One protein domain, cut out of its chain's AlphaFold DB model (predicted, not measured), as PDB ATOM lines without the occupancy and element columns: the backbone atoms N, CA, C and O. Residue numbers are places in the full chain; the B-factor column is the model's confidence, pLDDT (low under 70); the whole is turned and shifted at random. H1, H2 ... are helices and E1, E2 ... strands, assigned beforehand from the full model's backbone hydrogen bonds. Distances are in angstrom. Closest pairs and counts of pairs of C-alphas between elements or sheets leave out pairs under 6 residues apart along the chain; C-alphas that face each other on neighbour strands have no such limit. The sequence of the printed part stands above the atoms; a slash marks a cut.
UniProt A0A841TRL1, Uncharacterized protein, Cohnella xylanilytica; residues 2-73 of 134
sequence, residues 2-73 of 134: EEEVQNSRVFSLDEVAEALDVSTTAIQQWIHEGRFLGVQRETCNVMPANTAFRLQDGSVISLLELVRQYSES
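AT A GLANCE: This is residues 2 to 73 of the 134 residues of an uncharacterized protein of Cohnella xylanilytica (UniProt A0A841TRL1). Three helices and two short strand pairs make a small body, with H2 between H3 and H4 and touching both. The pair E1 and E2 lies by the first residues of H2 and H4, the hairpin E3 and E4 leads into H4, and H1 lies out at one end. The 72 printed residues have four named helices and four named strands, in the order H1 E1 H2 H3 E2 E3 E4 H4, with two antiparallel sheets, E1 - E2 and E3 - E4. The class is mixed, and the whole is compact, with a radius of gyration of the C-alphas of 11.4 A and spans of 32 by 25 by 23 A.

HOW THE PARTS SIT: H1, residues 2 to 6, is apart from H4, residues 63 to 71, but only just, at 8.0 A. E1, residues 10 to 12, is antiparallel to E2, residues 46 to 48, with N 11 and O 47 2.8 A apart. H2, residues 13 to 19, touches H3, residues 24 to 33, closest at the C-alphas of Ala 17 and Thr 24, 5.3 A; at 72 degrees they are only just about perpendicular. H2 touches H4 at the C-alphas of Ala 19 and Ser 71, 5.2 A, the same way at a steep tilt of 41 degrees. E3, residues 52 to 54, and E4, residues 60 to 62, form a hairpin, with N 53 and O 61 2.7 A apart. In H1, H2, H3 and H4 every O i to N i+4 pair is within hydrogen-bond range.

IN THESE COORDINATES: H1 begins at C-alpha 2, (-9.153, -35.070, 0.925). H3 is 14.2 A long, H4 11.8 A and H2 10.0 A. H4 ends at C-alpha 71, (6.896, -42.032, 8.220).

THE WHOLE: The C-alphas of Glu 2 and Glu 33, the two farthest apart, are 32.3 A apart. The printed part has no cut. H3 to E2 is the long link. Residues 2 to 8 and 41 to 44 have pLDDT under 70.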
ATOM      1  N   GLU A   2     -10.456 -35.073   0.226       51.12
ATOM      2  CA  GLU A   2      -9.153 -35.070   0.925       51.12
ATOM      3  C   GLU A   2      -7.931 -35.130  -0.017       51.12
ATOM      4  O   GLU A   2      -6.902 -34.533   0.294       51.12
ATOM      5  N   GLU A   3      -8.048 -35.741  -1.204       51.53
ATOM      6  CA  GLU A   3      -6.935 -35.841  -2.172       51.53
ATOM      7  C   GLU A   3      -6.508 -34.486  -2.775       51.53
ATOM      8  O   GLU A   3      -5.323 -34.253  -3.003       51.53
ATOM      9  N   GLU A   4      -7.437 -33.542  -2.980       51.84
ATOM     10  CA  GLU A   4      -7.117 -32.215  -3.544       51.84
ATOM     11  C   GLU A   4      -6.342 -31.316  -2.562       51.84
ATOM     12  O   GLU A   4      -5.517 -30.499  -2.976       51.84
ATOM     13  N   VAL A   5      -6.557 -31.494  -1.255       53.34
ATOM     14  CA  VAL A   5      -5.872 -30.717  -0.210       53.34
ATOM     15  C   VAL A   5      -4.433 -31.210  -0.025       53.34
ATOM     16  O   VAL A   5      -3.521 -30.404   0.152       53.34
ATOM     17  N   GLN A   6      -4.201 -32.520  -0.142       53.75
ATOM     18  CA  GLN A   6      -2.860 -33.107  -0.063       53.75
ATOM     19  C   GLN A   6      -1.991 -32.774  -1.285       53.75
ATOM     20  O   GLN A   6      -0.787 -32.582  -1.137       53.75
ATOM     21  N   ASN A   7      -2.593 -32.613  -2.467       56.00
ATOM     22  CA  ASN A   7      -1.885 -32.241  -3.699       56.00
ATOM     23  C   ASN A   7      -1.327 -30.798  -3.668       56.00
ATOM     24  O   ASN A   7      -0.430 -30.456  -4.433       56.00
ATOM     25  N   SER A   8      -1.843 -29.960  -2.758       63.66
ATOM     26  CA  SER A   8      -1.371 -28.587  -2.522       63.66
ATOM     27  C   SER A   8      -0.348 -28.486  -1.386       63.66
ATOM     28  O   SER A   8       0.163 -27.398  -1.111       63.66
ATOM     29  N   ARG A   9      -0.060 -29.597  -0.692       83.56
ATOM     30  CA  ARG A   9       0.943 -29.619   0.370       83.56
ATOM     31  C   ARG A   9       2.325 -29.427  -0.244       83.56
ATOM     32  O   ARG A   9       2.632 -29.940  -1.317       83.56
ATOM     33  N   VAL A  10       3.161 -28.687   0.463       88.81
ATOM     34  CA  VAL A  10       4.563 -28.481   0.121       88.81
ATOM     35  C   VAL A  10       5.379 -28.969   1.310       88.81
ATOM     36  O   VAL A  10       4.997 -28.709   2.449       88.81
ATOM     37  N   PHE A  11       6.458 -29.695   1.043       89.81
ATOM     38  CA  PHE A  11       7.407 -30.154   2.049       89.81
ATOM     39  C   PHE A  11       8.675 -29.313   1.980       89.81
ATOM     40  O   PHE A  11       9.198 -29.056   0.895       89.81
ATOM     41  N   SER A  12       9.189 -28.892   3.127       91.62
ATOM     42  CA  SER A  12      10.556 -28.383   3.240       91.62
ATOM     43  C   SER A  12      11.582 -29.512   3.100       91.62
ATOM     44  O   SER A  12      11.262 -30.683   3.308       91.62
ATOM     45  N   LEU A  13      12.832 -29.172   2.765       90.62
ATOM     46  CA  LEU A  13      13.924 -30.158   2.754       90.62
ATOM     47  C   LEU A  13      14.075 -30.873   4.102       90.62
ATOM     48  O   LEU A  13      14.341 -32.071   4.117       90.62
ATOM     49  N   ASP A  14      13.889 -30.144   5.203       91.50
ATOM     50  CA  ASP A  14      14.007 -30.677   6.561       91.50
ATOM     51  C   ASP A  14      12.904 -31.704   6.849       91.50
ATOM     52  O   ASP A  14      13.200 -32.786   7.343       91.50
ATOM     53  N   GLU A  15      11.655 -31.423   6.458       91.62
ATOM     54  CA  GLU A  15      10.544 -32.376   6.606       91.62
ATOM     55  C   GLU A  15      10.766 -33.656   5.794       91.62
ATOM     56  O   GLU A  15      10.445 -34.748   6.259       91.62
ATOM     57  N   VAL A  16      11.311 -33.540   4.579       91.81
ATOM     58  CA  VAL A  16      11.632 -34.720   3.758       91.81
ATOM     59  C   VAL A  16      12.785 -35.507   4.371       91.81
ATOM     60  O   VAL A  16      12.736 -36.733   4.406       91.81
ATOM     61  N   ALA A  17      13.812 -34.818   4.864       92.00
ATOM     62  CA  ALA A  17      14.954 -35.437   5.521       92.00
ATOM     63  C   ALA A  17      14.526 -36.206   6.783       92.00
ATOM     64  O   ALA A  17      14.898 -37.365   6.944       92.00
ATOM     65  N   GLU A  18      13.683 -35.599   7.622       90.75
ATOM     66  CA  GLU A  18      13.130 -36.224   8.825       90.75
ATOM     67  C   GLU A  18      12.256 -37.438   8.485       90.75
ATOM     68  O   GLU A  18      12.440 -38.508   9.057       90.75
ATOM     69  N   ALA A  19      11.348 -37.307   7.514       90.50
ATOM     70  CA  ALA A  19      10.451 -38.394   7.129       90.50
ATOM     71  C   ALA A  19      11.173 -39.623   6.554       90.50
ATOM     72  O   ALA A  19      10.647 -40.734   6.633       90.50
ATOM     73  N   LEU A  20      12.341 -39.422   5.942       90.56
ATOM     74  CA  LEU A  20      13.132 -40.480   5.312       90.56
ATOM     75  C   LEU A  20      14.330 -40.922   6.160       90.56
ATOM     76  O   LEU A  20      15.081 -41.788   5.717       90.56
ATOM     77  N   ASP A  21      14.497 -40.350   7.357       88.88
ATOM     78  CA  ASP A  21      15.634 -40.590   8.253       88.88
ATOM     79  C   ASP A  21      16.995 -40.402   7.552       88.88
ATOM     80  O   ASP A  21      17.912 -41.220   7.635       88.88
ATOM     81  N   VAL A  22      17.125 -39.307   6.798       90.56
ATOM     82  CA  VAL A  22      18.356 -38.934   6.088       90.56
ATOM     83  C   VAL A  22      18.773 -37.507   6.409       90.56
ATOM     84  O   VAL A  22      18.030 -36.715   6.978       90.56
ATOM     85  N   SER A  23      19.994 -37.141   6.019       91.19
ATOM     86  CA  SER A  23      20.438 -35.750   6.123       91.19
ATOM     87  C   SER A  23      19.832 -34.874   5.023       91.19
ATOM     88  O   SER A  23      19.628 -35.312   3.890       91.19
ATOM     89  N   THR A  24      19.653 -33.587   5.307       90.88
ATOM     90  CA  THR A  24      19.278 -32.579   4.301       90.88
ATOM     91  C   THR A  24      20.303 -32.490   3.167       90.88
ATOM     92  O   THR A  24      19.940 -32.258   2.015       90.88
ATOM     93  N   THR A  25      21.580 -32.756   3.460       90.69
ATOM     94  CA  THR A  25      22.642 -32.897   2.455       90.69
ATOM     95  C   THR A  25      22.379 -34.059   1.495       90.69
ATOM     96  O   THR A  25      22.613 -33.901   0.299       90.69
ATOM     97  N   ALA A  26      21.856 -35.195   1.970       90.81
ATOM     98  CA  ALA A  26      21.476 -36.312   1.102       90.81
ATOM     99  C   ALA A  26      20.316 -35.925   0.171       90.81
ATOM    100  O   ALA A  26      20.391 -36.168  -1.031       90.81
ATOM    101  N   ILE A  27      19.302 -35.217   0.685       91.88
ATOM    102  CA  ILE A  27      18.209 -34.692  -0.152       91.88
ATOM    103  C   ILE A  27      18.752 -33.750  -1.236       91.88
ATOM    104  O   ILE A  27      18.383 -33.865  -2.405       91.88
ATOM    105  N   GLN A  28      19.668 -32.845  -0.882       89.75
ATOM    106  CA  GLN A  28      20.315 -31.952  -1.849       89.75
ATOM    107  C   GLN A  28      21.107 -32.729  -2.907       89.75
ATOM    108  O   GLN A  28      21.009 -32.416  -4.093       89.75
ATOM    109  N   GLN A  29      21.852 -33.765  -2.511       90.06
ATOM    110  CA  GLN A  29      22.548 -34.643  -3.455       90.06
ATOM    111  C   GLN A  29      21.570 -35.324  -4.415       90.06
ATOM    112  O   GLN A  29      21.780 -35.267  -5.623       90.06
ATOM    113  N   TRP A  30      20.446 -35.846  -3.926       91.31
ATOM    114  CA  TRP A  30      19.412 -36.442  -4.775       91.31
ATOM    115  C   TRP A  30      18.776 -35.442  -5.750       91.31
ATOM    116  O   TRP A  30      18.453 -35.801  -6.884       91.31
ATOM    117  N   ILE A  31      18.629 -34.171  -5.358       90.31
ATOM    118  CA  ILE A  31      18.231 -33.094  -6.281       90.31
ATOM    119  C   ILE A  31      19.312 -32.897  -7.354       90.31
ATOM    120  O   ILE A  31      18.999 -32.815  -8.542       90.31
ATOM    121  N   HIS A  32      20.592 -32.871  -6.972       88.50
ATOM    122  CA  HIS A  32      21.700 -32.749  -7.922       88.50
ATOM    123  C   HIS A  32      21.799 -33.932  -8.890       88.50
ATOM    124  O   HIS A  32      22.093 -33.715 -10.070       88.50
ATOM    125  N   GLU A  33      21.525 -35.143  -8.419       89.38
ATOM    126  CA  GLU A  33      21.449 -36.382  -9.202       89.38
ATOM    127  C   GLU A  33      20.209 -36.436 -10.107       89.38
ATOM    128  O   GLU A  33      20.146 -37.247 -11.030       89.38
ATOM    129  N   GLY A  34      19.230 -35.554  -9.885       90.25
ATOM    130  CA  GLY A  34      17.989 -35.518 -10.652       90.25
ATOM    131  C   GLY A  34      17.011 -36.629 -10.269       90.25
ATOM    132  O   GLY A  34      16.196 -37.034 -11.101       90.25
ATOM    133  N   ARG A  35      17.077 -37.130  -9.027       91.88
ATOM    134  CA  ARG A  35      16.093 -38.082  -8.487       91.88
ATOM    135  C   ARG A  35      14.733 -37.421  -8.286       91.88
ATOM    136  O   ARG A  35      13.715 -38.056  -8.532       91.88
ATOM    137  N   PHE A  36      14.705 -36.139  -7.920       92.69
ATOM    138  CA  PHE A  36      13.485 -35.329  -7.900       92.69
ATOM    139  C   PHE A  36      13.202 -34.754  -9.293       92.69
ATOM    140  O   PHE A  36      13.865 -33.824  -9.757       92.69
ATOM    141  N   LEU A  37      12.215 -35.314  -9.986       89.88
ATOM    142  CA  LEU A  37      11.895 -34.961 -11.365       89.88
ATOM    143  C   LEU A  37      11.220 -33.589 -11.434       89.88
ATOM    144  O   LEU A  37      10.214 -33.335 -10.774       89.88
ATOM    145  N   GLY A  38      11.766 -32.709 -12.273       82.62
ATOM    146  CA  GLY A  38      11.253 -31.348 -12.452       82.62
ATOM    147  C   GLY A  38      11.676 -30.361 -11.360       82.62
ATOM    148  O   GLY A  38      11.338 -29.183 -11.460       82.62
ATOM    149  N   VAL A  39      12.450 -30.800 -10.360       83.56
ATOM    150  CA  VAL A  39      13.085 -29.910  -9.382       83.56
ATOM    151  C   VAL A  39      14.410 -29.420  -9.960       83.56
ATOM    152  O   VAL A  39      15.268 -30.210 -10.353       83.56
ATOM    153  N   GLN A  40      14.563 -28.101 -10.076       74.88
ATOM    154  CA  GLN A  40      15.780 -27.504 -10.621       74.88
ATOM    155  C   GLN A  40      16.904 -27.491  -9.577       74.88
ATOM    156  O   GLN A  40      16.657 -27.404  -8.379       74.88
ATOM    157  N   ARG A  41      18.152 -27.552 -10.059       65.25
ATOM    158  CA  ARG A  41      19.386 -27.607  -9.249       65.25
ATOM    159  C   ARG A  41      19.678 -26.343  -8.428       65.25
ATOM    160  O   ARG A  41      20.610 -26.355  -7.628       65.25
ATOM    161  N   GLU A  42      18.940 -25.262  -8.648       61.22
ATOM    162  CA  GLU A  42      19.069 -24.027  -7.871       61.22
ATOM    163  C   GLU A  42      18.349 -24.193  -6.531       61.22
ATOM    164  O   GLU A  42      17.286 -24.802  -6.501       61.22
ATOM    165  N   THR A  43      18.939 -23.680  -5.444       60.09
ATOM    166  CA  THR A  43      18.511 -23.798  -4.032       60.09
ATOM    167  C   THR A  43      17.002 -23.992  -3.844       60.09
ATOM    168  O   THR A  43      16.249 -23.038  -3.640       60.09
ATOM    169  N   CYS A  44      16.560 -25.247  -3.923       69.44
ATOM    170  CA  CYS A  44      15.172 -25.626  -3.760       69.44
ATOM    171  C   CYS A  44      14.958 -25.915  -2.280       69.44
ATOM    172  O   CYS A  44      15.372 -26.954  -1.779       69.44
ATOM    173  N   ASN A  45      14.360 -24.964  -1.568       79.25
ATOM    174  CA  ASN A  45      14.105 -25.110  -0.133       79.25
ATOM    175  C   ASN A  45      12.815 -25.892   0.155       79.25
ATOM    176  O   ASN A  45      12.608 -26.342   1.282       79.25
ATOM    177  N   VAL A  46      11.936 -26.012  -0.845       85.94
ATOM    178  CA  VAL A  46      10.596 -26.582  -0.710       85.94
ATOM    179  C   VAL A  46      10.184 -27.341  -1.972       85.94
ATOM    180  O   VAL A  46      10.426 -26.873  -3.083       85.94
ATOM    181  N   MET A  47       9.526 -28.486  -1.807       88.12
ATOM    182  CA  MET A  47       9.072 -29.358  -2.890       88.12
ATOM    183  C   MET A  47       7.571 -29.643  -2.769       88.12
ATOM    184  O   MET A  47       7.101 -30.010  -1.688       88.12
ATOM    185  N   PRO A  48       6.792 -29.487  -3.853       90.38
ATOM    186  CA  PRO A  48       5.406 -29.936  -3.889       90.38
ATOM    187  C   PRO A  48       5.261 -31.418  -3.515       90.38
ATOM    188  O   PRO A  48       6.071 -32.260  -3.892       90.38
ATOM    189  N   ALA A  49       4.184 -31.771  -2.820       90.50
ATOM    190  CA  ALA A  49       3.900 -33.150  -2.426       90.50
ATOM    191  C   ALA A  49       3.753 -34.107  -3.626       90.50
ATOM    192  O   ALA A  49       4.013 -35.303  -3.521       90.50
ATOM    193  N   ASN A  50       3.377 -33.581  -4.790       90.69
ATOM    194  CA  ASN A  50       3.274 -34.337  -6.035       90.69
ATOM    195  C   ASN A  50       4.577 -34.405  -6.841       90.69
ATOM    196  O   ASN A  50       4.572 -34.983  -7.929       90.69
ATOM    197  N   THR A  51       5.680 -33.842  -6.336       92.25
ATOM    198  CA  THR A  51       6.989 -33.983  -6.968       92.25
ATOM    199  C   THR A  51       7.295 -35.463  -7.148       92.25
ATOM    200  O   THR A  51       7.270 -36.240  -6.195       92.25
ATOM    201  N   ALA A  52       7.562 -35.854  -8.390       93.88
ATOM    202  CA  ALA A  52       7.915 -37.221  -8.716       93.88
ATOM    203  C   ALA A  52       9.365 -37.501  -8.299       93.88
ATOM    204  O   ALA A  52      10.265 -36.707  -8.570       93.88
ATOM    205  N   PHE A  53       9.585 -38.639  -7.657       94.44
ATOM    206  CA  PHE A  53      10.867 -39.101  -7.154       94.44
ATOM    207  C   PHE A  53      11.229 -40.437  -7.798       94.44
ATOM    208  O   PHE A  53      10.408 -41.354  -7.834       94.44
ATOM    209  N   ARG A  54      12.455 -40.542  -8.312       95.19
ATOM    210  CA  ARG A  54      13.000 -41.753  -8.923       95.19
ATOM    211  C   ARG A  54      13.775 -42.577  -7.890       95.19
ATOM    212  O   ARG A  54      14.742 -42.095  -7.290       95.19
ATOM    213  N   LEU A  55      13.351 -43.824  -7.719       93.19
ATOM    214  CA  LEU A  55      14.018 -44.838  -6.903       93.19
ATOM    215  C   LEU A  55      15.202 -45.466  -7.660       93.19
ATOM    216  O   LEU A  55      15.332 -45.297  -8.875       93.19
ATOM    217  N   GLN A  56      16.073 -46.178  -6.939       89.75
ATOM    218  CA  GLN A  56      17.254 -46.838  -7.521       89.75
ATOM    219  C   GLN A  56      16.881 -47.859  -8.602       89.75
ATOM    220  O   GLN A  56      17.555 -47.962  -9.622       89.75
ATOM    221  N   ASP A  57      15.761 -48.564  -8.419       85.25
ATOM    222  CA  ASP A  57      15.226 -49.539  -9.378       85.25
ATOM    223  C   ASP A  57      14.629 -48.896 -10.651       85.25
ATOM    224  O   ASP A  57      14.157 -49.592 -11.550       85.25
ATOM    225  N   GLY A  58      14.641 -47.562 -10.741       88.25
ATOM    226  CA  GLY A  58      14.100 -46.790 -11.854       88.25
ATOM    227  C   GLY A  58      12.599 -46.515 -11.767       88.25
ATOM    228  O   GLY A  58      12.079 -45.763 -12.599       88.25
ATOM    229  N   SER A  59      11.899 -47.064 -10.771       91.44
ATOM    230  CA  SER A  59      10.494 -46.748 -10.525       91.44
ATOM    231  C   SER A  59      10.326 -45.299 -10.049       91.44
ATOM    232  O   SER A  59      11.260 -44.651  -9.565       91.44
ATOM    233  N   VAL A  60       9.127 -44.752 -10.258       93.94
ATOM    234  CA  VAL A  60       8.810 -43.355  -9.945       93.94
ATOM    235  C   VAL A  60       7.592 -43.306  -9.038       93.94
ATOM    236  O   VAL A  60       6.541 -43.845  -9.382       93.94
ATOM    237  N   ILE A  61       7.728 -42.619  -7.907       94.19
ATOM    238  CA  ILE A  61       6.664 -42.416  -6.916       94.19
ATOM    239  C   ILE A  61       6.537 -40.932  -6.570       94.19
ATOM    240  O   ILE A  61       7.452 -40.156  -6.826       94.19
ATOM    241  N   SER A  62       5.402 -40.501  -6.018       93.75
ATOM    242  CA  SER A  62       5.269 -39.118  -5.542       93.75
ATOM    243  C   SER A  62       5.976 -38.935  -4.199       93.75
ATOM    244  O   SER A  62       6.050 -39.865  -3.396       93.75
ATOM    245  N   LEU A  63       6.451 -37.719  -3.927       92.56
ATOM    246  CA  LEU A  63       7.036 -37.359  -2.636       92.56
ATOM    247  C   LEU A  63       6.054 -37.607  -1.482       92.56
ATOM    248  O   LEU A  63       6.459 -38.082  -0.427       92.56
ATOM    249  N   LEU A  64       4.763 -37.344  -1.693       92.56
ATOM    250  CA  LEU A  64       3.712 -37.643  -0.724       92.56
ATOM    251  C   LEU A  64       3.652 -39.132  -0.379       92.56
ATOM    252  O   LEU A  64       3.603 -39.477   0.800       92.56
ATOM    253  N   GLU A  65       3.639 -39.998  -1.395       91.81
ATOM    254  CA  GLU A  65       3.574 -41.445  -1.184       91.81
ATOM    255  C   GLU A  65       4.845 -41.948  -0.507       91.81
ATOM    256  O   GLU A  65       4.768 -42.723   0.442       91.81
ATOM    257  N   LEU A  66       6.001 -41.444  -0.946       91.88
ATOM    258  CA  LEU A  66       7.294 -41.768  -0.361       91.88
ATOM    259  C   LEU A  66       7.326 -41.411   1.132       91.88
ATOM    260  O   LEU A  66       7.596 -42.269   1.964       91.88
ATOM    261  N   VAL A  67       6.990 -40.168   1.486       91.69
ATOM    262  CA  VAL A  67       6.943 -39.715   2.883       91.69
ATOM    263  C   VAL A  67       5.976 -40.572   3.694       91.69
ATOM    264  O   VAL A  67       6.362 -41.076   4.744       91.69
ATOM    265  N   ARG A  68       4.756 -40.806   3.193       90.06
ATOM    266  CA  ARG A  68       3.746 -41.620   3.885       90.06
ATOM    267  C   ARG A  68       4.237 -43.043   4.151       90.06
ATOM    268  O   ARG A  68       4.031 -43.580   5.236       90.06
ATOM    269  N   GLN A  69       4.888 -43.657   3.164       89.56
ATOM    270  CA  GLN A  69       5.371 -45.030   3.257       89.56
ATOM    271  C   GLN A  69       6.415 -45.210   4.365       89.56
ATOM    272  O   GLN A  69       6.434 -46.261   5.013       89.56
ATOM    273  N   TYR A  70       7.283 -44.223   4.587       89.62
ATOM    274  CA  TYR A  70       8.401 -44.342   5.527       89.62
ATOM    275  C   TYR A  70       8.138 -43.676   6.879       89.62
ATOM    276  O   TYR A  70       8.609 -44.188   7.890       89.62
ATOM    277  N   SER A  71       7.268 -42.663   6.948       84.00
ATOM    278  CA  SER A  71       6.896 -42.032   8.220       84.00
ATOM    279  C   SER A  71       6.146 -42.970   9.171       84.00
ATOM    280  O   SER A  71       6.215 -42.803  10.384       84.00
ATOM    281  N   GLU A  72       5.404 -43.947   8.637       78.12
ATOM    282  CA  GLU A  72       4.526 -44.824   9.430       78.12
ATOM    283  C   GLU A  72       5.029 -46.269   9.544       78.12
ATOM    284  O   GLU A  72       4.557 -47.019  10.399       78.12
ATOM    285  N   SER A  73       5.974 -46.693   8.697       76.62
ATOM    286  CA  SER A  73       6.346 -48.112   8.610       76.62
ATOM    287  C   SER A  73       7.439 -48.552   9.583       76.62
ATOM    288  O   SER A  73       7.648 -49.753   9.732       76.62
TER     289      SER A  73